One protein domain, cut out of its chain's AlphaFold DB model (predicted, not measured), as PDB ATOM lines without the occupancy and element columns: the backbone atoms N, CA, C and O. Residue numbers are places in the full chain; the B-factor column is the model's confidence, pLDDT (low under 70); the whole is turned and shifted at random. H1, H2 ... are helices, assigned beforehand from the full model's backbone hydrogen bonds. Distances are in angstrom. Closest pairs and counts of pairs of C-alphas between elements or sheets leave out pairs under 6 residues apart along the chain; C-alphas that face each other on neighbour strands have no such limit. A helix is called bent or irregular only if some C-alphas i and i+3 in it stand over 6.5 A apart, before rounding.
ATOM      1  N   THR A  10     -13.408   2.920  45.037       88.81
ATOM      2  CA  THR A  10     -13.645   3.609  46.317       88.81
ATOM      3  C   THR A  10     -14.432   2.777  47.340       88.81
ATOM      4  O   THR A  10     -14.320   3.004  48.546       88.81
ATOM      5  N   ASN A  11     -15.215   1.801  46.879       89.56
ATOM      6  CA  ASN A  11     -15.998   0.899  47.716       89.56
ATOM      7  C   ASN A  11     -15.404  -0.510  47.821       89.56
ATOM      8  O   ASN A  11     -16.002  -1.373  48.469       89.56
ATOM      9  N   GLU A  12     -14.245  -0.753  47.208       92.19
ATOM     10  CA  GLU A  12     -13.538  -2.017  47.345       92.19
ATOM     11  C   GLU A  12     -13.026  -2.228  48.762       92.19
ATOM     12  O   GLU A  12     -12.500  -1.315  49.397       92.19
ATOM     13  N   GLU A  13     -13.156  -3.459  49.247       93.62
ATOM     14  CA  GLU A  13     -12.787  -3.804  50.620       93.62
ATOM     15  C   GLU A  13     -11.288  -3.610  50.844       93.62
ATOM     16  O   GLU A  13     -10.886  -2.906  51.767       93.62
ATOM     17  N   VAL A  14     -10.473  -4.119  49.918       94.88
ATOM     18  CA  VAL A  14      -9.013  -3.990  49.971       94.88
ATOM     19  C   VAL A  14      -8.540  -2.533  49.911       94.88
ATOM     20  O   VAL A  14      -7.549  -2.168  50.542       94.88
ATOM     21  N   ILE A  15      -9.265  -1.671  49.189       96.50
ATOM     22  CA  ILE A  15      -8.950  -0.241  49.102       96.50
ATOM     23  C   ILE A  15      -9.298   0.451  50.415       96.50
ATOM     24  O   ILE A  15      -8.484   1.208  50.941       96.50
ATOM     25  N   ARG A  16     -10.476   0.176  50.981       96.31
ATOM     26  CA  ARG A  16     -10.867   0.720  52.289       96.31
ATOM     27  C   ARG A  16      -9.910   0.280  53.390       96.31
ATOM     28  O   ARG A  16      -9.499   1.115  54.189       96.31
ATOM     29  N   GLU A  17      -9.500  -0.986  53.383       96.56
ATOM     30  CA  GLU A  17      -8.518  -1.514  54.328       96.56
ATOM     31  C   GLU A  17      -7.179  -0.768  54.219       96.56
ATOM     32  O   GLU A  17      -6.655  -0.302  55.232       96.56
ATOM     33  N   LEU A  18      -6.661  -0.564  53.000       97.19
ATOM     34  CA  LEU A  18      -5.448   0.229  52.783       97.19
ATOM     35  C   LEU A  18      -5.599   1.665  53.312       97.19
ATOM     36  O   LEU A  18      -4.721   2.162  54.020       97.19
ATOM     37  N   LEU A  19      -6.709   2.334  52.991       96.62
ATOM     38  CA  LEU A  19      -6.976   3.703  53.440       96.62
ATOM     39  C   LEU A  19      -7.034   3.801  54.969       96.62
ATOM     40  O   LEU A  19      -6.504   4.754  55.547       96.62
ATOM     41  N   ASP A  20      -7.641   2.822  55.632       96.12
ATOM     42  CA  ASP A  20      -7.724   2.774  57.088       96.12
ATOM     43  C   ASP A  20      -6.360   2.516  57.733       96.12
ATOM     44  O   ASP A  20      -6.024   3.166  58.727       96.12
ATOM     45  N   LEU A  21      -5.538   1.630  57.158       96.62
ATOM     46  CA  LEU A  21      -4.166   1.400  57.616       96.62
ATOM     47  C   LEU A  21      -3.318   2.672  57.513       96.62
ATOM     48  O   LEU A  21      -2.637   3.034  58.476       96.62
ATOM     49  N   LEU A  22      -3.396   3.386  56.388       95.88
ATOM     50  CA  LEU A  22      -2.680   4.649  56.192       95.88
ATOM     51  C   LEU A  22      -3.124   5.706  57.215       95.88
ATOM     52  O   LEU A  22      -2.286   6.321  57.880       95.88
ATOM     53  N   LYS A  23      -4.437   5.867  57.429       95.31
ATOM     54  CA  LYS A  23      -4.982   6.814  58.420       95.31
ATOM     55  C   LYS A  23      -4.542   6.488  59.847       95.31
ATOM     56  O   LYS A  23      -4.119   7.394  60.565       95.31
ATOM     57  N   LYS A  24      -4.597   5.211  60.251       96.06
ATOM     58  CA  LYS A  24      -4.160   4.744  61.582       96.06
ATOM     59  C   LYS A  24      -2.670   4.992  61.836       96.06
ATOM     60  O   LYS A  24      -2.275   5.170  62.981       96.06
ATOM     61  N   ASN A  25      -1.859   5.058  60.781       94.88
ATOM     62  CA  ASN A  25      -0.418   5.314  60.853       94.88
ATOM     63  C   ASN A  25      -0.038   6.788  60.614       94.88
ATOM     64  O   ASN A  25       1.121   7.082  60.322       94.88
ATOM     65  N   ALA A  26      -0.997   7.715  60.734       94.62
ATOM     66  CA  ALA A  26      -0.813   9.150  60.498       94.62
ATOM     67  C   ALA A  26      -0.333   9.517  59.073       94.62
ATOM     68  O   ALA A  26       0.188  10.608  58.855       94.62
ATOM     69  N   MET A  27      -0.561   8.648  58.083       94.31
ATOM     70  CA  MET A  27      -0.203   8.841  56.669       94.31
ATOM     71  C   MET A  27      -1.387   9.419  55.878       94.31
ATOM     72  O   MET A  27      -1.902   8.812  54.938       94.31
ATOM     73  N   LYS A  28      -1.891  10.577  56.324       93.00
ATOM     74  CA  LYS A  28      -3.126  11.183  55.790       93.00
ATOM     75  C   LYS A  28      -2.994  11.627  54.334       93.00
ATOM     76  O   LYS A  28      -3.931  11.436  53.569       93.00
ATOM     77  N   GLU A  29      -1.853  12.199  53.959       90.19
ATOM     78  CA  GLU A  29      -1.609  12.653  52.583       90.19
ATOM     79  C   GLU A  29      -1.605  11.469  51.611       90.19
ATOM     80  O   GLU A  29      -2.331  11.481  50.625       90.19
ATOM     81  N   GLN A  30      -0.917  10.383  51.966       91.38
ATOM     82  CA  GLN A  30      -0.865   9.164  51.158       91.38
ATOM     83  C   GLN A  30      -2.242   8.498  51.038       91.38
ATOM     84  O   GLN A  30      -2.595   7.981  49.980       91.38
ATOM     85  N   ALA A  31      -3.043   8.515  52.110       93.38
ATOM     86  CA  ALA A  31      -4.421   8.033  52.054       93.38
ATOM     87  C   ALA A  31      -5.274   8.876  51.090       93.38
ATOM     88  O   ALA A  31      -6.069   8.320  50.333       93.38
ATOM     89  N   ASN A  32      -5.098  10.199  51.093       92.00
ATOM     90  CA  ASN A  32      -5.791  11.081  50.157       92.00
ATOM     91  C   ASN A  32      -5.357  10.811  48.713       92.00
ATOM     92  O   ASN A  32      -6.225  10.666  47.862       92.00
ATOM     93  N   ASP A  33      -4.059  10.641  48.449       89.88
ATOM     94  CA  ASP A  33      -3.546  10.331  47.108       89.88
ATOM     95  C   ASP A  33      -4.143   9.027  46.547       89.88
ATOM     96  O   ASP A  33      -4.601   8.978  45.402       89.88
ATOM     97  N   VAL A  34      -4.192   7.967  47.363       93.62
ATOM     98  CA  VAL A  34      -4.812   6.684  46.983       93.62
ATOM     99  C   VAL A  34      -6.308   6.862  46.716       93.62
ATOM    100  O   VAL A  34      -6.827   6.341  45.724       93.62
ATOM    101  N   PHE A  35      -7.010   7.599  47.581       92.88
ATOM    102  CA  PHE A  35      -8.443   7.843  47.431       92.88
ATOM    103  C   PHE A  35      -8.762   8.664  46.178       92.88
ATOM    104  O   PHE A  35      -9.719   8.347  45.465       92.88
ATOM    105  N   GLU A  36      -7.957   9.687  45.892       90.19
ATOM    106  CA  GLU A  36      -8.056  10.482  44.676       90.19
ATOM    107  C   GLU A  36      -7.917   9.570  43.458       90.19
ATOM    108  O   GLU A  36      -8.842   9.517  42.650       90.19
ATOM    109  N   ILE A  37      -6.841   8.777  43.362       91.62
ATOM    110  CA  ILE A  37      -6.624   7.835  42.248       91.62
ATOM    111  C   ILE A  37      -7.840   6.922  42.040       91.62
ATOM    112  O   ILE A  37      -8.329   6.803  40.915       91.62
ATOM    113  N   CYS A  38      -8.368   6.321  43.110       93.38
ATOM    114  CA  CYS A  38      -9.545   5.451  43.028       93.38
ATOM    115  C   CYS A  38     -10.778   6.201  42.507       93.38
ATOM    116  O   CYS A  38     -11.441   5.740  41.579       93.38
ATOM    117  N   SER A  39     -11.051   7.385  43.062       91.12
ATOM    118  CA  SER A  39     -12.180   8.232  42.662       91.12
ATOM    119  C   SER A  39     -12.074   8.681  41.204       91.12
ATOM    120  O   SER A  39     -13.082   8.778  40.502       91.12
ATOM    121  N   TYR A  40     -10.855   8.941  40.729       89.12
ATOM    122  CA  TYR A  40     -10.601   9.310  39.342       89.12
ATOM    123  C   TYR A  40     -10.874   8.156  38.388       89.12
ATOM    124  O   TYR A  40     -11.584   8.356  37.404       89.12
ATOM    125  N   VAL A  41     -10.361   6.962  38.682       93.19
ATOM    126  CA  VAL A  41     -10.611   5.765  37.866       93.19
ATOM    127  C   VAL A  41     -12.110   5.453  37.814       93.19
ATOM    128  O   VAL A  41     -12.650   5.298  36.720       93.19
ATOM    129  N   ASP A  42     -12.808   5.506  38.954       92.12
ATOM    130  CA  ASP A  42     -14.270   5.349  39.018       92.12
ATOM    131  C   ASP A  42     -15.005   6.401  38.162       92.12
ATOM    132  O   ASP A  42     -16.004   6.118  37.499       92.12
ATOM    133  N   GLY A  43     -14.519   7.647  38.170       91.56
ATOM    134  CA  GLY A  43     -15.069   8.733  37.362       91.56
ATOM    135  C   GLY A  43     -14.827   8.566  35.860       91.56
ATOM    136  O   GLY A  43     -15.673   8.977  35.061       91.56
ATOM    137  N   LEU A  44     -13.697   7.971  35.464       91.94
ATOM    138  CA  LEU A  44     -13.413   7.630  34.070       91.94
ATOM    139  C   LEU A  44     -14.340   6.515  33.584       91.94
ATOM    140  O   LEU A  44     -14.956   6.689  32.534       91.94
ATOM    141  N   GLU A  45     -14.500   5.435  34.356       92.38
ATOM    142  CA  GLU A  45     -15.414   4.330  34.024       92.38
ATOM    143  C   GLU A  45     -16.839   4.833  33.778       92.38
ATOM    144  O   GLU A  45     -17.397   4.594  32.713       92.38
ATOM    145  N   LYS A  46     -17.386   5.643  34.695       91.94
ATOM    146  CA  LYS A  46     -18.738   6.206  34.536       91.94
ATOM    147  C   LYS A  46     -18.903   7.004  33.246       91.94
ATOM    148  O   LYS A  46     -19.926   6.897  32.578       91.94
ATOM    149  N   LYS A  47     -17.906   7.819  32.886       92.19
ATOM    150  CA  LYS A  47     -17.950   8.587  31.633       92.19
ATOM    151  C   LYS A  47     -17.862   7.663  30.417       92.19
ATOM    152  O   LYS A  47     -18.513   7.948  29.420       92.19
ATOM    153  N   ILE A  48     -17.084   6.580  30.484       91.62
ATOM    154  CA  ILE A  48     -17.030   5.562  29.424       91.62
ATOM    155  C   ILE A  48     -18.387   4.891  29.248       91.62
ATOM    156  O   ILE A  48     -18.855   4.805  28.118       91.62
ATOM    157  N   ASP A  49     -19.043   4.496  30.337       92.12
ATOM    158  CA  ASP A  49     -20.364   3.866  30.274       92.12
ATOM    159  C   ASP A  49     -21.390   4.797  29.612       92.12
ATOM    160  O   ASP A  49     -22.105   4.384  28.697       92.12
ATOM    161  N   SER A  50     -21.390   6.086  29.977       92.62
ATOM    162  CA  SER A  50     -22.223   7.097  29.310       92.62
ATOM    163  C   SER A  50     -21.879   7.267  27.825       92.62
ATOM    164  O   SER A  50     -22.775   7.433  27.000       92.62
ATOM    165  N   MET A  51     -20.597   7.198  27.445       92.81
ATOM    166  CA  MET A  51     -20.205   7.231  26.031       92.81
ATOM    167  C   MET A  51     -20.714   5.996  25.279       92.81
ATOM    168  O   MET A  51     -21.215   6.132  24.164       92.81
ATOM    169  N   THR A  52     -20.623   4.801  25.868       91.56
ATOM    170  CA  THR A  52     -21.136   3.557  25.277       91.56
ATOM    171  C   THR A  52     -22.655   3.610  25.086       91.56
ATOM    172  O   THR A  52     -23.157   3.174  24.044       91.56
ATOM    173  N   GLU A  53     -23.392   4.186  26.037       93.00
ATOM    174  CA  GLU A  53     -24.837   4.406  25.921       93.00
ATOM    175  C   GLU A  53     -25.176   5.358  24.763       93.00
ATOM    176  O   GLU A  53     -25.961   5.002  23.880       93.00
ATOM    177  N   GLU A  54     -24.517   6.520  24.688       92.00
ATOM    178  CA  GLU A  54     -24.701   7.489  23.596       92.00
ATOM    179  C   GLU A  54     -24.386   6.880  22.222       92.00
ATOM    180  O   GLU A  54     -25.124   7.070  21.252       92.00
ATOM    181  N   LEU A  55     -23.316   6.086  22.127       90.75
ATOM    182  CA  LEU A  55     -22.937   5.384  20.900       90.75
ATOM    183  C   LEU A  55     -23.938   4.292  20.502       90.75
ATOM    184  O   LEU A  55     -24.133   4.046  19.308       90.75
ATOM    185  N   THR A  56     -24.572   3.643  21.477       91.69
ATOM    186  CA  THR A  56     -25.630   2.650  21.246       91.69
ATOM    187  C   THR A  56     -26.908   3.326  20.761       91.69
ATOM    188  O   THR A  56     -27.496   2.900  19.768       91.69
ATOM    189  N   ASN A  57     -27.293   4.436  21.392       89.88
ATOM    190  CA  ASN A  57     -28.425   5.252  20.967       89.88
ATOM    191  C   ASN A  57     -28.227   5.776  19.536       89.88
ATOM    192  O   ASN A  57     -29.093   5.607  18.680       89.88
ATOM    193  N   MET A  58     -27.041   6.312  19.236       89.00
ATOM    194  CA  MET A  58     -26.672   6.754  17.890       89.00
ATOM    195  C   MET A  58     -26.775   5.617  16.863       89.00
ATOM    196  O   MET A  58     -27.296   5.815  15.766       89.00
ATOM    197  N   GLN A  59     -26.328   4.406  17.212       89.00
ATOM    198  CA  GLN A  59     -26.440   3.237  16.336       89.00
ATOM    199  C   GLN A  59     -27.898   2.868  16.034       89.00
ATOM    200  O   GLN A  59     -28.207   2.523  14.890       89.00
ATOM    201  N   ASN A  60     -28.778   2.926  17.033       88.88
ATOM    202  CA  ASN A  60     -30.203   2.647  16.856       88.88
ATOM    203  C   ASN A  60     -30.861   3.707  15.970       88.88
ATOM    204  O   ASN A  60     -31.544   3.366  15.008       88.88
ATOM    205  N   GLN A  61     -30.545   4.983  16.193       84.25
ATOM    206  CA  GLN A  61     -31.084   6.074  15.383       84.25
ATOM    207  C   GLN A  61     -30.603   6.016  13.924       84.25
ATOM    208  O   GLN A  61     -31.382   6.307  13.021       84.25
ATOM    209  N   ILE A  62     -29.360   5.587  13.657       85.31
ATOM    210  CA  ILE A  62     -28.874   5.343  12.283       85.31
ATOM    211  C   ILE A  62     -29.661   4.209  11.606       85.31
ATOM    212  O   ILE A  62     -29.975   4.314  10.418       85.31
ATOM    213  N   LYS A  63     -29.998   3.137  12.338       85.25
ATOM    214  CA  LYS A  63     -30.800   2.018  11.805       85.25
ATOM    215  C   LYS A  63     -32.221   2.457  11.449       85.25
ATOM    216  O   LYS A  63     -32.707   2.097  10.384       85.25
ATOM    217  N   GLU A  64     -32.842   3.271  12.300       83.25
ATOM    218  CA  GLU A  64     -34.219   3.764  12.138       83.25
ATOM    219  C   GLU A  64     -34.393   4.814  11.028       83.25
ATOM    220  O   GLU A  64     -35.521   5.131  10.645       83.25
ATOM    221  N   MET A  65     -33.306   5.372  10.480       80.56
ATOM    222  CA  MET A  65     -33.405   6.257   9.314       80.56
ATOM    223  C   MET A  65     -34.062   5.509   8.136       80.56
ATOM    224  O   MET A  65     -33.799   4.328   7.930       80.56
ATOM    225  N   GLN A  66     -34.902   6.175   7.338       71.81
ATOM    226  CA  GLN A  66     -35.560   5.534   6.186       71.81
ATOM    227  C   GLN A  66     -34.547   4.995   5.166       71.81
ATOM    228  O   GLN A  66     -33.457   5.540   5.018       71.81
ATOM    229  N   GLU A  67     -34.898   3.917   4.469       66.31
ATOM    230  CA  GLU A  67     -34.061   3.327   3.423       66.31
ATOM    231  C   GLU A  67     -34.499   3.836   2.050       66.31
ATOM    232  O   GLU A  67     -35.491   3.387   1.487       66.31
ATOM    233  N   ASP A  68     -33.738   4.785   1.510       67.19
ATOM    234  CA  ASP A  68     -33.706   5.084   0.082       67.19
ATOM    235  C   ASP A  68     -32.242   5.100  -0.393       67.19
ATOM    236  O   ASP A  68     -31.304   5.143   0.415       67.19
ATOM    237  N   THR A  69     -32.017   5.034  -1.707       59.69
ATOM    238  CA  THR A  69     -30.667   4.942  -2.292       59.69
ATOM    239  C   THR A  69     -29.744   6.082  -1.839       59.69
ATOM    240  O   THR A  69     -28.543   5.868  -1.666       59.69
ATOM    241  N   PHE A  70     -30.285   7.279  -1.587       63.62
ATOM    242  CA  PHE A  70     -29.515   8.432  -1.116       63.62
ATOM    243  C   PHE A  70     -29.188   8.329   0.378       63.62
ATOM    244  O   PHE A  70     -28.079   8.675   0.798       63.62
ATOM    245  N   VAL A  71     -30.114   7.818   1.189       72.69
ATOM    246  CA  VAL A  71     -29.917   7.620   2.629       72.69
ATOM    247  C   VAL A  71     -28.938   6.480   2.914       72.69
ATOM    248  O   VAL A  71     -28.193   6.563   3.887       72.69
ATOM    249  N   ASN A  72     -28.851   5.457   2.064       78.00
ATOM    250  CA  ASN A  72     -27.985   4.296   2.308       78.00
ATOM    251  C   ASN A  72     -26.488   4.648   2.328       78.00
ATOM    252  O   ASN A  72     -25.757   4.211   3.222       78.00
ATOM    253  N   ASN A  73     -26.034   5.505   1.410       78.31
ATOM    254  CA  ASN A  73     -24.645   5.975   1.405       78.31
ATOM    255  C   ASN A  73     -24.337   6.852   2.628       78.31
ATOM    256  O   ASN A  73     -23.270   6.721   3.236       78.31
ATOM    257  N   ALA A  74     -25.287   7.700   3.034       80.31
ATOM    258  CA  ALA A  74     -25.163   8.493   4.251       80.31
ATOM    259  C   ALA A  74     -25.115   7.590   5.497       80.31
ATOM    260  O   ALA A  74     -24.191   7.712   6.292       80.31
ATOM    261  N   LYS A  75     -26.035   6.628   5.640       84.00
ATOM    262  CA  LYS A  75     -26.051   5.634   6.729       84.00
ATOM    263  C   LYS A  75     -24.724   4.895   6.857       84.00
ATOM    264  O   LYS A  75     -24.240   4.726   7.976       84.00
ATOM    265  N   LYS A  76     -24.123   4.484   5.734       86.12
ATOM    266  CA  LYS A  76     -22.809   3.831   5.727       86.12
ATOM    267  C   LYS A  76     -21.733   4.748   6.310       86.12
ATOM    268  O   LYS A  76     -21.084   4.372   7.281       86.12
ATOM    269  N   ALA A  77     -21.608   5.972   5.798       84.75
ATOM    270  CA  ALA A  77     -20.619   6.934   6.287       84.75
ATOM    271  C   ALA A  77     -20.822   7.298   7.774       84.75
ATOM    272  O   ALA A  77     -19.852   7.450   8.520       84.75
ATOM    273  N   LEU A  78     -22.078   7.402   8.221       86.94
ATOM    274  CA  LEU A  78     -22.433   7.657   9.620       86.94
ATOM    275  C   LEU A  78     -22.096   6.457  10.516       86.94
ATOM    276  O   LEU A  78     -21.560   6.641  11.607       86.94
ATOM    277  N   SER A  79     -22.343   5.233  10.045       89.50
ATOM    278  CA  SER A  79     -21.977   4.001  10.758       89.50
ATOM    279  C   SER A  79     -20.462   3.861  10.888       89.50
ATOM    280  O   SER A  79     -19.967   3.532  11.958       89.50
ATOM    281  N   GLU A  80     -19.704   4.185   9.841       90.00
ATOM    282  CA  GLU A  80     -18.239   4.199   9.896       90.00
ATOM    283  C   GLU A  80     -17.714   5.269  10.867       90.00
ATOM    284  O   GLU A  80     -16.746   5.030  11.587       90.00
ATOM    285  N   ALA A  81     -18.342   6.450  10.920       87.50
ATOM    286  CA  ALA A  81     -17.997   7.478  11.902       87.50
ATOM    287  C   ALA A  81     -18.287   7.017  13.340       87.50
ATOM    288  O   ALA A  81     -17.456   7.228  14.227       87.50
ATOM    289  N   LYS A  82     -19.423   6.339  13.556       90.38
ATOM    290  CA  LYS A  82     -19.757   5.687  14.828       90.38
ATOM    291  C   LYS A  82     -18.701   4.667  15.219       90.38
ATOM    292  O   LYS A  82     -18.257   4.672  16.359       90.38
ATOM    293  N   GLU A  83     -18.336   3.783  14.297       92.00
ATOM    294  CA  GLU A  83     -17.396   2.686  14.535       92.00
ATOM    295  C   GLU A  83     -16.025   3.239  14.946       92.00
ATOM    296  O   GLU A  83     -15.515   2.887  16.008       92.00
ATOM    297  N   ARG A  84     -15.508   4.234  14.210       89.62
ATOM    298  CA  ARG A  84     -14.254   4.915  14.572       89.62
ATOM    299  C   ARG A  84     -14.297   5.520  15.973       89.62
ATOM    300  O   ARG A  84     -13.301   5.463  16.692       89.62
ATOM    301  N   LEU A  85     -15.423   6.124  16.355       89.81
ATOM    302  CA  LEU A  85     -15.607   6.695  17.688       89.81
ATOM    303  C   LEU A  85     -15.690   5.598  18.763       89.81
ATOM    304  O   LEU A  85     -15.065   5.721  19.811       89.81
ATOM    305  N   ASN A  86     -16.382   4.499  18.463       92.69
ATOM    306  CA  ASN A  86     -16.520   3.331  19.329       92.69
ATOM    307  C   ASN A  86     -15.181   2.649  19.601       92.69
ATOM    308  O   ASN A  86     -14.857   2.397  20.756       92.69
ATOM    309  N   THR A  87     -14.375   2.418  18.563       94.06
ATOM    310  CA  THR A  87     -13.031   1.844  18.697       94.06
ATOM    311  C   THR A  87     -12.173   2.657  19.672       94.06
ATOM    312  O   THR A  87     -11.488   2.086  20.516       94.06
ATOM    313  N   ARG A  88     -12.255   3.993  19.633       91.25
ATOM    314  CA  ARG A  88     -11.523   4.864  20.573       91.25
ATOM    315  C   ARG A  88     -12.059   4.761  22.001       91.25
ATOM    316  O   ARG A  88     -11.269   4.711  22.939       91.25
ATOM    317  N   CYS A  89     -13.383   4.728  22.172       91.62
ATOM    318  CA  CYS A  89     -14.000   4.520  23.483       91.62
ATOM    319  C   CYS A  89     -13.560   3.182  24.097       91.62
ATOM    320  O   CYS A  89     -13.168   3.163  25.259       91.62
ATOM    321  N   GLU A  90     -13.548   2.097  23.318       94.19
ATOM    322  CA  GLU A  90     -13.111   0.773  23.781       94.19
ATOM    323  C   GLU A  90     -11.607   0.719  24.093       94.19
ATOM    324  O   GLU A  90     -11.207   0.127  25.093       94.19
ATOM    325  N   GLN A  91     -10.763   1.396  23.309       93.12
ATOM    326  CA  GLN A  91      -9.333   1.527  23.622       93.12
ATOM    327  C   GLN A  91      -9.111   2.199  24.982       93.12
ATOM    328  O   GLN A  91      -8.394   1.667  25.829       93.12
ATOM    329  N   ILE A  92      -9.764   3.341  25.221       93.25
ATOM    330  CA  ILE A  92      -9.668   4.061  26.498       93.25
ATOM    331  C   ILE A  92     -10.255   3.216  27.637       93.25
ATOM    332  O   ILE A  92      -9.681   3.167  28.724       93.25
ATOM    333  N   LYS A  93     -11.351   2.489  27.385       94.62
ATOM    334  CA  LYS A  93     -11.948   1.550  28.343       94.62
ATOM    335  C   LYS A  93     -10.971   0.465  28.782       94.62
ATOM    336  O   LYS A  93     -10.833   0.247  29.984       94.62
ATOM    337  N   SER A  94     -10.267  -0.170  27.842       95.06
ATOM    338  CA  SER A  94      -9.257  -1.193  28.149       95.06
ATOM    339  C   SER A  94      -8.187  -0.650  29.092       95.06
ATOM    340  O   SER A  94      -7.913  -1.247  30.130       95.06
ATOM    341  N   GLN A  95      -7.651   0.537  28.798       94.62
ATOM    342  CA  GLN A  95      -6.627   1.153  29.641       94.62
ATOM    343  C   GLN A  95      -7.141   1.484  31.048       94.62
ATOM    344  O   GLN A  95      -6.429   1.287  32.031       94.62
ATOM    345  N   VAL A  96      -8.381   1.966  31.167       94.88
ATOM    346  CA  VAL A  96      -8.998   2.248  32.472       94.88
ATOM    347  C   VAL A  96      -9.187   0.962  33.281       94.88
ATOM    348  O   VAL A  96      -8.891   0.954  34.477       94.88
ATOM    349  N   ILE A  97      -9.604  -0.138  32.644       93.69
ATOM    350  CA  ILE A  97      -9.733  -1.454  33.291       93.69
ATOM    351  C   ILE A  97      -8.367  -1.972  33.760       93.69
ATOM    352  O   ILE A  97      -8.249  -2.461  34.884       93.69
ATOM    353  N   GLU A  98      -7.321  -1.828  32.946       94.88
ATOM    354  CA  GLU A  98      -5.954  -2.208  33.319       94.88
ATOM    355  C   GLU A  98      -5.444  -1.409  34.526       94.88
ATOM    356  O   GLU A  98      -4.903  -1.984  35.474       94.88
ATOM    357  N   VAL A  99      -5.660  -0.089  34.532       95.56
ATOM    358  CA  VAL A  99      -5.328   0.774  35.674       95.56
ATOM    359  C   VAL A  99      -6.110   0.349  36.917       95.56
ATOM    360  O   VAL A  99      -5.529   0.234  37.995       95.56
ATOM    361  N   LYS A 100      -7.408   0.061  36.779       94.94
ATOM    362  CA  LYS A 100      -8.253  -0.413  37.881       94.94
ATOM    363  C   LYS A 100      -7.739  -1.721  38.475       94.94
ATOM    364  O   LYS A 100      -7.624  -1.831  39.695       94.94
ATOM    365  N   ALA A 101      -7.397  -2.691  37.632       94.62
ATOM    366  CA  ALA A 101      -6.825  -3.959  38.068       94.62
ATOM    367  C   ALA A 101      -5.502  -3.748  38.819       94.62
ATOM    368  O   ALA A 101      -5.306  -4.325  39.890       94.62
ATOM    369  N   GLN A 102      -4.637  -2.865  38.312       95.44
ATOM    370  CA  GLN A 102      -3.364  -2.542  38.951       95.44
ATOM    371  C   GLN A 102      -3.544  -1.870  40.320       95.44
ATOM    372  O   GLN A 102      -2.858  -2.232  41.273       95.44
ATOM    373  N   VAL A 103      -4.495  -0.937  40.448       96.38
ATOM    374  CA  VAL A 103      -4.855  -0.326  41.740       96.38
ATOM    375  C   VAL A 103      -5.242  -1.402  42.753       96.38
ATOM    376  O   VAL A 103      -4.708  -1.411  43.864       96.38
ATOM    377  N   LYS A 104      -6.116  -2.343  42.365       95.94
ATOM    378  CA  LYS A 104      -6.533  -3.445  43.244       95.94
ATOM    379  C   LYS A 104      -5.348  -4.327  43.647       95.94
ATOM    380  O   LYS A 104      -5.186  -4.610  44.832       95.94
ATOM    381  N   SER A 105      -4.515  -4.750  42.694       96.12
ATOM    382  CA  SER A 105      -3.387  -5.648  42.979       96.12
ATOM    383  C   SER A 105      -2.329  -4.997  43.867       96.12
ATOM    384  O   SER A 105      -1.839  -5.633  44.799       96.12
ATOM    385  N   THR A 106      -2.002  -3.724  43.617       96.81
ATOM    386  CA  THR A 106      -1.033  -2.979  44.429       96.81
ATOM    387  C   THR A 106      -1.571  -2.769  45.838       96.81
ATOM    388  O   THR A 106      -0.862  -3.046  46.803       96.81
ATOM    389  N   ALA A 107      -2.840  -2.375  45.986       97.00
ATOM    390  CA  ALA A 107      -3.444  -2.228  47.305       97.00
ATOM    391  C   ALA A 107      -3.450  -3.543  48.091       97.00
ATOM    392  O   ALA A 107      -3.051  -3.557  49.253       97.00
ATOM    393  N   LYS A 108      -3.827  -4.649  47.439       97.06
ATOM    394  CA  LYS A 108      -3.814  -5.983  48.044       97.06
ATOM    395  C   LYS A 108      -2.428  -6.369  48.550       97.06
ATOM    396  O   LYS A 108      -2.294  -6.728  49.714       97.06
ATOM    397  N   SER A 109      -1.404  -6.215  47.710       97.19
ATOM    398  CA  SER A 109      -0.022  -6.536  48.080       97.19
ATOM    399  C   SER A 109       0.468  -5.718  49.281       97.19
ATOM    400  O   SER A 109       1.105  -6.270  50.175       97.19
ATOM    401  N   ILE A 110       0.145  -4.420  49.336       97.00
ATOM    402  CA  ILE A 110       0.539  -3.550  50.454       97.00
ATOM    403  C   ILE A 110      -0.184  -3.951  51.742       97.00
ATOM    404  O   ILE A 110       0.441  -4.013  52.796       97.00
ATOM    405  N   VAL A 111      -1.491  -4.214  51.670       97.38
ATOM    406  CA  VAL A 111      -2.300  -4.622  52.826       97.38
ATOM    407  C   VAL A 111      -1.804  -5.946  53.404       97.38
ATOM    408  O   VAL A 111      -1.639  -6.050  54.618       97.38
ATOM    409  N   GLU A 112      -1.547  -6.943  52.556       96.50
ATOM    410  CA  GLU A 112      -1.025  -8.248  52.978       96.50
ATOM    411  C   GLU A 112       0.350  -8.105  53.642       96.50
ATOM    412  O   GLU A 112       0.546  -8.576  54.759       96.50
ATOM    413  N   GLU A 113       1.275  -7.361  53.034       95.75
ATOM    414  CA  GLU A 113       2.603  -7.168  53.620       95.75
ATOM    415  C   GLU A 113       2.570  -6.305  54.893       95.75
ATOM    416  O   GLU A 113       3.356  -6.527  55.813       95.75
ATOM    417  N   ALA A 114       1.644  -5.350  55.003       95.50
ATOM    418  CA  ALA A 114       1.462  -4.559  56.218       95.50
ATOM    419  C   ALA A 114       0.941  -5.393  57.395       95.50
ATOM    420  O   ALA A 114       1.244  -5.061  58.542       95.50
ATOM    421  N   LYS A 115       0.210  -6.489  57.141       93.56
ATOM    422  CA  LYS A 115      -0.196  -7.441  58.190       93.56
ATOM    423  C   LYS A 115       1.006  -8.176  58.787       93.56
ATOM    424  O   LYS A 115       0.998  -8.464  59.978       93.56
ATOM    425  N   GLU A 116       2.040  -8.431  57.988       93.62
ATOM    426  CA  GLU A 116       3.246  -9.153  58.415       93.62
ATOM    427  C   GLU A 116       4.347  -8.223  58.946       93.62
ATOM    428  O   GLU A 116       4.954  -8.487  59.981       93.62
ATOM    429  N   LYS A 117       4.614  -7.121  58.235       93.69
ATOM    430  CA  LYS A 117       5.760  -6.221  58.464       93.69
ATOM    431  C   LYS A 117       5.364  -4.875  59.079       93.69
ATOM    432  O   LYS A 117       6.216  -4.012  59.306       93.69
ATOM    433  N   GLY A 118       4.076  -4.672  59.348       92.25
ATOM    434  CA  GLY A 118       3.550  -3.467  59.979       92.25
ATOM    435  C   GLY A 118       3.753  -2.206  59.136       92.25
ATOM    436  O   GLY A 118       3.708  -2.218  57.906       92.25
ATOM    437  N   ARG A 119       4.000  -1.081  59.818       92.88
ATOM    438  CA  ARG A 119       4.104   0.258  59.212       92.88
ATOM    439  C   ARG A 119       5.132   0.352  58.079       92.88
ATOM    440  O   ARG A 119       4.928   1.141  57.162       92.88
ATOM    441  N   ALA A 120       6.212  -0.429  58.122       92.69
ATOM    442  CA  ALA A 120       7.271  -0.370  57.114       92.69
ATOM    443  C   ALA A 120       6.757  -0.701  55.699       92.69
ATOM    444  O   ALA A 120       7.162  -0.055  54.734       92.69
ATOM    445  N   ALA A 121       5.812  -1.637  55.573       94.19
ATOM    446  CA  ALA A 121       5.227  -1.999  54.284       94.19
ATOM    447  C   ALA A 121       4.372  -0.873  53.679       94.19
ATOM    448  O   ALA A 121       4.265  -0.764  52.461       94.19
ATOM    449  N   LEU A 122       3.804   0.017  54.504       94.25
ATOM    450  CA  LEU A 122       2.944   1.104  54.025       94.25
ATOM    451  C   LEU A 122       3.698   2.145  53.188       94.25
ATOM    452  O   LEU A 122       3.075   2.842  52.392       94.25
ATOM    453  N   TYR A 123       5.029   2.230  53.286       92.69
ATOM    454  CA  TYR A 123       5.830   3.096  52.408       92.69
ATOM    455  C   TYR A 123       5.795   2.662  50.933       92.69
ATOM    456  O   TYR A 123       6.022   3.487  50.041       92.69
ATOM    457  N   ARG A 124       5.420   1.405  50.655       95.44
ATOM    458  CA  ARG A 124       5.141   0.915  49.299       95.44
ATOM    459  C   ARG A 124       3.924   1.574  48.655       95.44
ATOM    460  O   ARG A 124       3.739   1.441  47.454       95.44
ATOM    461  N   VAL A 125       3.135   2.366  49.389       93.50
ATOM    462  CA  VAL A 125       2.110   3.239  48.788       93.50
ATOM    463  C   VAL A 125       2.696   4.174  47.717       93.50
ATOM    464  O   VAL A 125       1.986   4.574  46.801       93.50
ATOM    465  N   SER A 126       4.005   4.447  47.757       89.88
ATOM    466  CA  SER A 126       4.733   5.125  46.677       89.88
ATOM    467  C   SER A 126       4.618   4.434  45.304       89.88
ATOM    468  O   SER A 126       4.717   5.110  44.282       89.88
ATOM    469  N   GLU A 127       4.314   3.132  45.237       92.38
ATOM    470  CA  GLU A 127       4.046   2.403  43.986       92.38
ATOM    471  C   GLU A 127       2.840   2.972  43.214       92.38
ATOM    472  O   GLU A 127       2.791   2.884  41.982       92.38
ATOM    473  N   PHE A 128       1.903   3.648  43.896       91.12
ATOM    474  CA  PHE A 128       0.791   4.353  43.248       91.12
ATOM    475  C   PHE A 128       1.251   5.505  42.340       91.12
ATOM    476  O   PHE A 128       0.513   5.894  41.433       91.12
ATOM    477  N   LEU A 129       2.481   6.010  42.490       86.88
ATOM    478  CA  LEU A 129       3.063   6.967  41.543       86.88
ATOM    479  C   LEU A 129       3.193   6.363  40.134       86.88
ATOM    480  O   LEU A 129       2.946   7.049  39.140       86.88
ATOM    481  N   GLY A 130       3.510   5.068  40.032       88.50
ATOM    482  CA  GLY A 130       3.558   4.353  38.753       88.50
ATOM    483  C   GLY A 130       2.178   4.214  38.105       88.50
ATOM    484  O   GLY A 130       2.042   4.345  36.888       88.50
ATOM    485  N   ILE A 131       1.137   4.029  38.919       92.12
ATOM    486  CA  ILE A 131      -0.263   4.014  38.468       92.12
ATOM    487  C   ILE A 131      -0.670   5.402  37.964       92.12
ATOM    488  O   ILE A 131      -1.269   5.525  36.896       92.12
ATOM    489  N   LYS A 132      -0.283   6.461  38.685       87.75
ATOM    490  CA  LYS A 132      -0.539   7.849  38.280       87.75
ATOM    491  C   LYS A 132       0.054   8.156  36.903       87.75
ATOM    492  O   LYS A 132      -0.607   8.803  36.099       87.75
ATOM    493  N   LYS A 133       1.244   7.630  36.591       88.31
ATOM    494  CA  LYS A 133       1.845   7.745  35.253       88.31
ATOM    495  C   LYS A 133       0.977   7.096  34.166       88.31
ATOM    496  O   LYS A 133       0.715   7.732  33.157       88.31
ATOM    497  N   ARG A 134       0.450   5.892  34.397       91.06
ATOM    498  CA  ARG A 134      -0.457   5.227  33.439       91.06
ATOM    499  C   ARG A 134      -1.769   5.984  33.228       91.06
ATOM    500  O   ARG A 134      -2.297   6.010  32.121       91.06
ATOM    501  N   ILE A 135      -2.282   6.648  34.265       90.56
ATOM    502  CA  ILE A 135      -3.436   7.553  34.137       90.56
ATOM    503  C   ILE A 135      -3.102   8.749  33.226       90.56
ATOM    504  O   ILE A 135      -3.959   9.201  32.467       90.56
ATOM    505  N   LEU A 136      -1.860   9.242  33.246       86.88
ATOM    506  CA  LEU A 136      -1.411  10.275  32.308       86.88
ATOM    507  C   LEU A 136      -1.304   9.746  30.870       86.88
ATOM    508  O   LEU A 136      -1.658  10.475  29.951       86.88
ATOM    509  N   ASP A 137      -0.930   8.485  30.655       89.75
ATOM    510  CA  ASP A 137      -0.930   7.895  29.304       89.75
ATOM    511  C   ASP A 137      -2.360   7.846  28.713       89.75
ATOM    512  O   ASP A 137      -2.576   8.129  27.532       89.75
ATOM    513  N   ILE A 138      -3.377   7.584  29.547       92.44
ATOM    514  CA  ILE A 138      -4.797   7.659  29.143       92.44
ATOM    515  C   ILE A 138      -5.157   9.071  28.660       92.44
ATOM    516  O   ILE A 138      -5.907   9.228  27.695       92.44
ATOM    517  N   ARG A 139      -4.607  10.115  29.290       90.12
ATOM    518  CA  ARG A 139      -4.843  11.513  28.896       90.12
ATOM    519  C   ARG A 139      -4.399  11.783  27.467       90.12
ATOM    520  O   ARG A 139      -5.132  12.426  26.719       90.12
ATOM    521  N   GLU A 140      -3.225  11.302  27.075       90.19
ATOM    522  CA  GLU A 140      -2.717  11.493  25.713       90.19
ATOM    523  C   GLU A 140      -3.650  10.854  24.678       90.19
ATOM    524  O   GLU A 140      -3.987  11.476  23.663       90.19
ATOM    525  N   ASN A 141      -4.167   9.664  24.988       91.69
ATOM    526  CA  ASN A 141      -5.150   8.983  24.150       91.69
ATOM    527  C   ASN A 141      -6.491   9.719  24.093       91.69
ATOM    528  O   ASN A 141      -7.071   9.844  23.012       91.69
ATOM    529  N   VAL A 142      -6.961  10.278  25.212       93.44
ATOM    530  CA  VAL A 142      -8.159  11.133  25.251       93.44
ATOM    531  C   VAL A 142      -7.975  12.362  24.353       93.44
ATOM    532  O   VAL A 142      -8.853  12.666  23.545       93.44
ATOM    533  N   ILE A 143      -6.821  13.030  24.405       92.25
ATOM    534  CA  ILE A 143      -6.510  14.181  23.537       92.25
ATOM    535  C   ILE A 143      -6.515  13.771  22.059       92.25
ATOM    536  O   ILE A 143      -7.075  14.472  21.205       92.25
ATOM    537  N   GLY A 144      -5.919  12.622  21.733       92.62
ATOM    538  CA  GLY A 144      -5.976  12.041  20.391       92.62
ATOM    539  C   GLY A 144      -7.413  11.761  19.938       92.62
ATOM    540  O   GLY A 144      -7.792  12.087  18.804       92.62
ATOM    541  N   ALA A 145      -8.245  11.225  20.833       92.75
ATOM    542  CA  ALA A 145      -9.651  10.947  20.576       92.75
ATOM    543  C   ALA A 145     -10.458  12.229  20.327       92.75
ATOM    544  O   ALA A 145     -11.261  12.261  19.394       92.75
ATOM    545  N   ILE A 146     -10.207  13.315  21.063       92.25
ATOM    546  CA  ILE A 146     -10.862  14.618  20.844       92.25
ATOM    547  C   ILE A 146     -10.544  15.150  19.444       92.25
ATOM    548  O   ILE A 146     -11.461  15.429  18.668       92.25
ATOM    549  N   LYS A 147      -9.255  15.225  19.081       93.31
ATOM    550  CA  LYS A 147      -8.801  15.757  17.781       93.31
ATOM    551  C   LYS A 147      -9.419  15.017  16.600       93.31
ATOM    552  O   LYS A 147      -9.764  15.606  15.577       93.31
ATOM    553  N   THR A 148      -9.510  13.700  16.713       89.81
ATOM    554  CA  THR A 148     -10.048  12.854  15.651       89.81
ATOM    555  C   THR A 148     -11.575  12.895  15.608       89.81
ATOM    556  O   THR A 148     -12.143  12.983  14.520       89.81
ATOM    557  N   THR A 149     -12.238  12.956  16.766       89.69
ATOM    558  CA  THR A 149     -13.691  13.167  16.868       89.69
ATOM    559  C   THR A 149     -14.100  14.509  16.268       89.69
ATOM    560  O   THR A 149     -15.109  14.575  15.576       89.69
ATOM    561  N   ASP A 150     -13.294  15.561  16.424       91.31
ATOM    562  CA  ASP A 150     -13.541  16.852  15.773       91.31
ATOM    563  C   ASP A 150     -13.536  16.767  14.247       91.31
ATOM    564  O   ASP A 150     -14.421  17.313  13.582       91.31
ATOM    565  N   LYS A 151     -12.589  16.013  13.680       91.44
ATOM    566  CA  LYS A 151     -12.556  15.749  12.236       91.44
ATOM    567  C   LYS A 151     -13.788  14.962  11.789       91.44
ATOM    568  O   LYS A 151     -14.372  15.283  10.755       91.44
ATOM    569  N   LYS A 196     -29.781  15.494  14.274       76.88
ATOM    570  CA  LYS A 196     -30.257  15.045  15.586       76.88
ATOM    571  C   LYS A 196     -29.704  13.663  15.939       76.88
ATOM    572  O   LYS A 196     -29.296  13.471  17.076       76.88
ATOM    573  N   ALA A 197     -29.676  12.745  14.974       77.31
ATOM    574  CA  ALA A 197     -29.393  11.339  15.225       77.31
ATOM    575  C   ALA A 197     -27.912  11.012  15.403       77.31
ATOM    576  O   ALA A 197     -27.566  10.018  16.028       77.31
ATOM    577  N   VAL A 198     -27.029  11.815  14.805       83.56
ATOM    578  CA  VAL A 198     -25.596  11.495  14.757       83.56
ATOM    579  C   VAL A 198     -24.755  12.657  15.252       83.56
ATOM    580  O   VAL A 198     -23.928  12.491  16.144       83.56
ATOM    581  N   LEU A 199     -24.997  13.872  14.754       86.38
ATOM    582  CA  LEU A 199     -24.157  15.009  15.131       86.38
ATOM    583  C   LEU A 199     -24.305  15.386  16.616       86.38
ATOM    584  O   LEU A 199     -23.322  15.786  17.241       86.38
ATOM    585  N   ALA A 200     -25.510  15.275  17.186       88.88
ATOM    586  CA  ALA A 200     -25.731  15.555  18.603       88.88
ATOM    587  C   ALA A 200     -25.067  14.506  19.527       88.88
ATOM    588  O   ALA A 200     -24.283  14.939  20.378       88.88
ATOM    589  N   PRO A 201     -25.241  13.182  19.325       88.31
ATOM    590  CA  PRO A 201     -24.514  12.175  20.104       88.31
ATOM    591  C   PRO A 201     -22.988  12.274  19.971       88.31
ATOM    592  O   PRO A 201     -22.282  12.244  20.973       88.31
ATOM    593  N   MET A 202     -22.445  12.512  18.768       91.38
ATOM    594  CA  MET A 202     -20.993  12.707  18.601       91.38
ATOM    595  C   MET A 202     -20.465  13.897  19.414       91.38
ATOM    596  O   MET A 202     -19.395  13.825  20.021       91.38
ATOM    597  N   LYS A 203     -21.220  15.002  19.458       93.06
ATOM    598  CA  LYS A 203     -20.885  16.163  20.295       93.06
ATOM    599  C   LYS A 203     -20.999  15.845  21.787       93.06
ATOM    600  O   LYS A 203     -20.203  16.376  22.559       93.06
ATOM    601  N   ALA A 204     -21.958  15.015  22.196       93.25
ATOM    602  CA  ALA A 204     -22.091  14.563  23.580       93.25
ATOM    603  C   ALA A 204     -20.873  13.727  24.003       93.25
ATOM    604  O   ALA A 204     -20.209  14.077  24.977       93.25
ATOM    605  N   VAL A 205     -20.490  12.729  23.200       91.88
ATOM    606  CA  VAL A 205     -19.280  11.919  23.422       91.88
ATOM    607  C   VAL A 205     -18.023  12.798  23.460       91.88
ATOM    608  O   VAL A 205     -17.215  12.682  24.379       91.88
ATOM    609  N   LYS A 206     -17.881  13.768  22.542       93.50
ATOM    610  CA  LYS A 206     -16.774  14.742  22.594       93.50
ATOM    611  C   LYS A 206     -16.737  15.496  23.927       93.50
ATOM    612  O   LYS A 206     -15.666  15.646  24.508       93.50
ATOM    613  N   LYS A 207     -17.879  15.997  24.414       94.00
ATOM    614  CA  LYS A 207     -17.940  16.708  25.704       94.00
ATOM    615  C   LYS A 207     -17.484  15.818  26.860       94.00
ATOM    616  O   LYS A 207     -16.827  16.317  27.770       94.00
ATOM    617  N   MET A 208     -17.790  14.522  26.812       93.06
ATOM    618  CA  MET A 208     -17.314  13.562  27.808       93.06
ATOM    619  C   MET A 208     -15.790  13.402  27.743       93.06
ATOM    620  O   MET A 208     -15.148  13.513  28.786       93.06
ATOM    621  N   PHE A 209     -15.196  13.276  26.550       91.44
ATOM    622  CA  PHE A 209     -13.735  13.275  26.400       91.44
ATOM    623  C   PHE A 209     -13.079  14.565  26.903       91.44
ATOM    624  O   PHE A 209     -12.128  14.499  27.672       91.44
ATOM    625  N   VAL A 210     -13.608  15.739  26.549       92.50
ATOM    626  CA  VAL A 210     -13.098  17.031  27.056       92.50
ATOM    627  C   VAL A 210     -13.189  17.091  28.583       92.50
ATOM    628  O   VAL A 210     -12.274  17.543  29.262       92.50
ATOM    629  N   SER A 211     -14.277  16.581  29.159       91.62
ATOM    630  CA  SER A 211     -14.409  16.488  30.611       91.62
ATOM    631  C   SER A 211     -13.392  15.521  31.232       91.62
ATOM    632  O   SER A 211     -12.959  15.740  32.362       91.62
ATOM    633  N   MET A 212     -13.033  14.425  30.557       92.00
ATOM    634  CA  MET A 212     -11.951  13.537  31.002       92.00
ATOM    635  C   MET A 212     -10.605  14.257  30.967       92.00
ATOM    636  O   MET A 212      -9.908  14.253  31.976       92.00
ATOM    637  N   GLU A 213     -10.281  14.918  29.854       90.06
ATOM    638  CA  GLU A 213      -9.049  15.695  29.680       90.06
ATOM    639  C   GLU A 213      -8.869  16.713  30.811       90.06
ATOM    640  O   GLU A 213      -7.858  16.669  31.500       90.06
ATOM    641  N   LEU A 214      -9.882  17.540  31.096       87.19
ATOM    642  CA  LEU A 214      -9.818  18.551  32.162       87.19
ATOM    643  C   LEU A 214      -9.549  17.957  33.555       87.19
ATOM    644  O   LEU A 214      -8.892  18.575  34.395       87.19
ATOM    645  N   HIS A 215     -10.081  16.765  33.833       82.12
ATOM    646  CA  HIS A 215      -9.843  16.085  35.108       82.12
ATOM    647  C   HIS A 215      -8.425  15.498  35.165       82.12
ATOM    648  O   HIS A 215      -7.772  15.585  36.205       82.12
ATOM    649  N   LEU A 216      -7.939  14.951  34.049       84.00
ATOM    650  CA  LEU A 216      -6.583  14.420  33.913       84.00
ATOM    651  C   LEU A 216      -5.523  15.537  33.932       84.00
ATOM    652  O   LEU A 216      -4.456  15.361  34.512       84.00
ATOM    653  N   ASP A 217      -5.836  16.713  33.389       81.44
ATOM    654  CA  ASP A 217      -5.013  17.923  33.484       81.44
ATOM    655  C   ASP A 217      -4.842  18.381  34.926       81.44
ATOM    656  O   ASP A 217      -3.738  18.715  35.350       81.44
ATOM    657  N   ARG A 218      -5.925  18.378  35.709       79.88
ATOM    658  CA  ARG A 218      -5.861  18.746  37.126       79.88
ATOM    659  C   ARG A 218      -4.890  17.842  37.891       79.88
ATOM    660  O   ARG A 218      -4.061  18.348  38.644       79.88
ATOM    661  N   LEU A 219      -4.968  16.533  37.650       74.50
ATOM    662  CA  LEU A 219      -4.050  15.545  38.222       74.50
ATOM    663  C   LEU A 219      -2.595  15.799  37.817       74.50
ATOM    664  O   LEU A 219      -1.696  15.698  38.652       74.50
ATOM    665  N   TYR A 220      -2.365  16.138  36.547       75.88
ATOM    666  CA  TYR A 220      -1.040  16.470  36.032       75.88
ATOM    667  C   TYR A 220      -0.458  17.711  36.721       75.88
ATOM    668  O   TYR A 220       0.665  17.671  37.225       75.88
ATOM    669  N   TRP A 221      -1.235  18.795  36.817       76.12
ATOM    670  CA  TRP A 221      -0.792  20.035  37.454       76.12
ATOM    671  C   TRP A 221      -0.497  19.865  38.943       76.12
ATOM    672  O   TRP A 221       0.489  20.419  39.421       76.12
ATOM    673  N   GLN A 222      -1.273  19.057  39.671       70.44
ATOM    674  CA  GLN A 222      -0.959  18.728  41.067       70.44
ATOM    675  C   GLN A 222       0.420  18.062  41.200       70.44
ATOM    676  O   GLN A 222       1.196  18.432  42.078       70.44
ATOM    677  N   VAL A 223       0.762  17.122  40.312       67.56
ATOM    678  CA  VAL A 223       2.087  16.470  40.317       67.56
ATOM    679  C   VAL A 223       3.190  17.458  39.963       67.56
ATOM    680  O   VAL A 223       4.210  17.504  40.645       67.56
ATOM    681  N   ALA A 224       2.987  18.258  38.916       72.50
ATOM    682  CA  ALA A 224       3.972  19.237  38.473       72.50
ATOM    683  C   ALA A 224       4.276  20.266  39.574       72.50
ATOM    684  O   ALA A 224       5.441  20.553  39.839       72.50
ATOM    685  N   VAL A 225       3.248  20.765  40.268       73.31
ATOM    686  CA  VAL A 225       3.410  21.690  41.398       73.31
ATOM    687  C   VAL A 225       4.188  21.033  42.542       73.31
ATOM    688  O   VAL A 225       5.137  21.635  43.036       73.31
ATOM    689  N   LEU A 226       3.870  19.789  42.922       63.19
ATOM    690  CA  LEU A 226       4.600  19.069  43.977       63.19
ATOM    691  C   LEU A 226       6.083  18.849  43.636       63.19
ATOM    692  O   LEU A 226       6.944  18.979  44.507       63.19
ATOM    693  N   LEU A 227       6.393  18.549  42.373       64.88
ATOM    694  CA  LEU A 227       7.771  18.382  41.903       64.88
ATOM    695  C   LEU A 227       8.544  19.708  41.912       64.88
ATOM    696  O   LEU A 227       9.674  19.742  42.393       64.88
ATOM    697  N   VAL A 228       7.931  20.803  41.451       70.62
ATOM    698  CA  VAL A 228       8.546  22.144  41.474       70.62
ATOM    699  C   VAL A 228       8.808  22.609  42.909       70.62
ATOM    700  O   VAL A 228       9.893  23.107  43.205       70.62
ATOM    701  N   TRP A 229       7.859  22.394  43.823       64.19
ATOM    702  CA  TRP A 229       8.013  22.760  45.236       64.19
ATOM    703  C   TRP A 229       9.069  21.919  45.959       64.19
ATOM    704  O   TRP A 229       9.714  22.405  46.887       64.19
ATOM    705  N   SER A 230       9.269  20.671  45.532       58.75
ATOM    706  CA  SER A 230      10.312  19.792  46.069       58.75
ATOM    707  C   SER A 230      11.708  20.192  45.574       58.75
ATOM    708  O   SER A 230      12.660  20.122  46.341       58.75
ATOM    709  N   TRP A 231      11.824  20.688  44.337       59.31
ATOM    710  CA  TRP A 231      13.073  21.228  43.782       59.31
ATOM    711  C   TRP A 231      13.495  22.573  44.384       59.31
ATOM    712  O   TRP A 231      14.682  22.842  44.460       59.31
ATOM    713  N   GLN A 232      12.556  23.412  44.831       53.31
ATOM    714  CA  GLN A 232      12.873  24.688  45.497       53.31
ATOM    715  C   GLN A 232      13.263  24.547  46.980       53.31
ATOM    716  O   GLN A 232      13.674  25.527  47.596       53.31
ATOM    717  N   LYS A 233      13.099  23.357  47.572       54.88
ATOM    718  CA  LYS A 233      13.464  23.057  48.970       54.88
ATOM    719  C   LYS A 233      14.820  22.350  49.119       54.88
ATOM    720  O   LYS A 233      15.180  22.009  50.246       54.88
TER     721      LYS A 233
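What this domain is: This is residues 10 to 151 and 196 to 233 of the 234 residues of an uncharacterized protein of uncultured Eubacterium sp (UniProt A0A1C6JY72). This is a long, flat up-and-down bundle in which a very long helix, H3, folds back on itself at residues 117 and 118 into two nearly aligned arms, H3a and H3b, with H2 packed along H3a and H4 slanting across H3b and along H2. The short helix H1 packs on the bundle near the end where H3 folds back, and residues 224 to 233, of which 224 to 231 belong to H4, stick out. The printed part has 180 residues with four named helices, H1, H2, H3 and H4 in chain order, and no named strand; the class is all helix. The whole is loose, with a radius of gyration of the C-alphas of 20.8 A, and spans 71 by 38 by 18 A.

Where its parts are: H1, residues 13 to 24, begins at C-alpha 13 (-12.787, -3.804, 50.620) and is 16.4 A long. H2, residues 28 to 64, is 54.1 A long. H3, residues 69 to 151, was assigned by its hydrogen bonds as one helix but is bent: C-alphas 116 and 119 are 9.5 A apart. Its arm H3a, residues 69 to 116, is 71.0 A long and ends at C-alpha 116 (3.246, -9.153, 58.415); its arm H3b, residues 119 to 151, is 52.2 A long. H4, residues 196 to 231, is 52.1 A long and ends at C-alpha 231 (13.073, 21.228, 43.782); it is irregular, but only just, with C-alphas 197 and 200 at 6.53 A.

How they stand to each other: H2, H3a, H3b and H4 form a bundle, up and down, each running against the one before it. H2 and H3a form a helical hairpin and touch at a shallow tilt of 22 degrees; their closest C-alphas, of Ile 62 and Lys 75, are 6.2 A apart. H3a and H3b touch at 7 degrees, opposite ways, closest at Ala 114 and Ala 121, with C-alphas 4.9 A apart. H3b, with residues 135 to 150 alone, touches H4 at a steep tilt of 39 degrees, closest at the C-alphas of Arg 139 and Glu 213, 6.0 A. H4, with residues 197 to 212 alone, touches H2, closest at the C-alphas of Met 51 and Val 205, 5.4 A. H1 touches H2, closest at the C-alphas of Leu 19 and Ala 31, 5.2 A, and is apart from H4. Each O i to N i+4 pair is within hydrogen-bond range in H1 and H2, against 41 of 44 in H3a, 20 of 29 in H3b and 30 of 32 in H4.

The domain as a whole: The C-alphas farthest apart, of Thr 69 and Lys 117, are 71.7 A from each other. Residues 152 to 195 are not printed, and C-alphas 151 and 196 are 18.0 A apart across the cut. The links H1 to H2 and H2 to H3 are tight. Mean pLDDT of the printed part is 88.5; residues 67 to 70, 223, 226 to 227 and 229 to 233 are under 70.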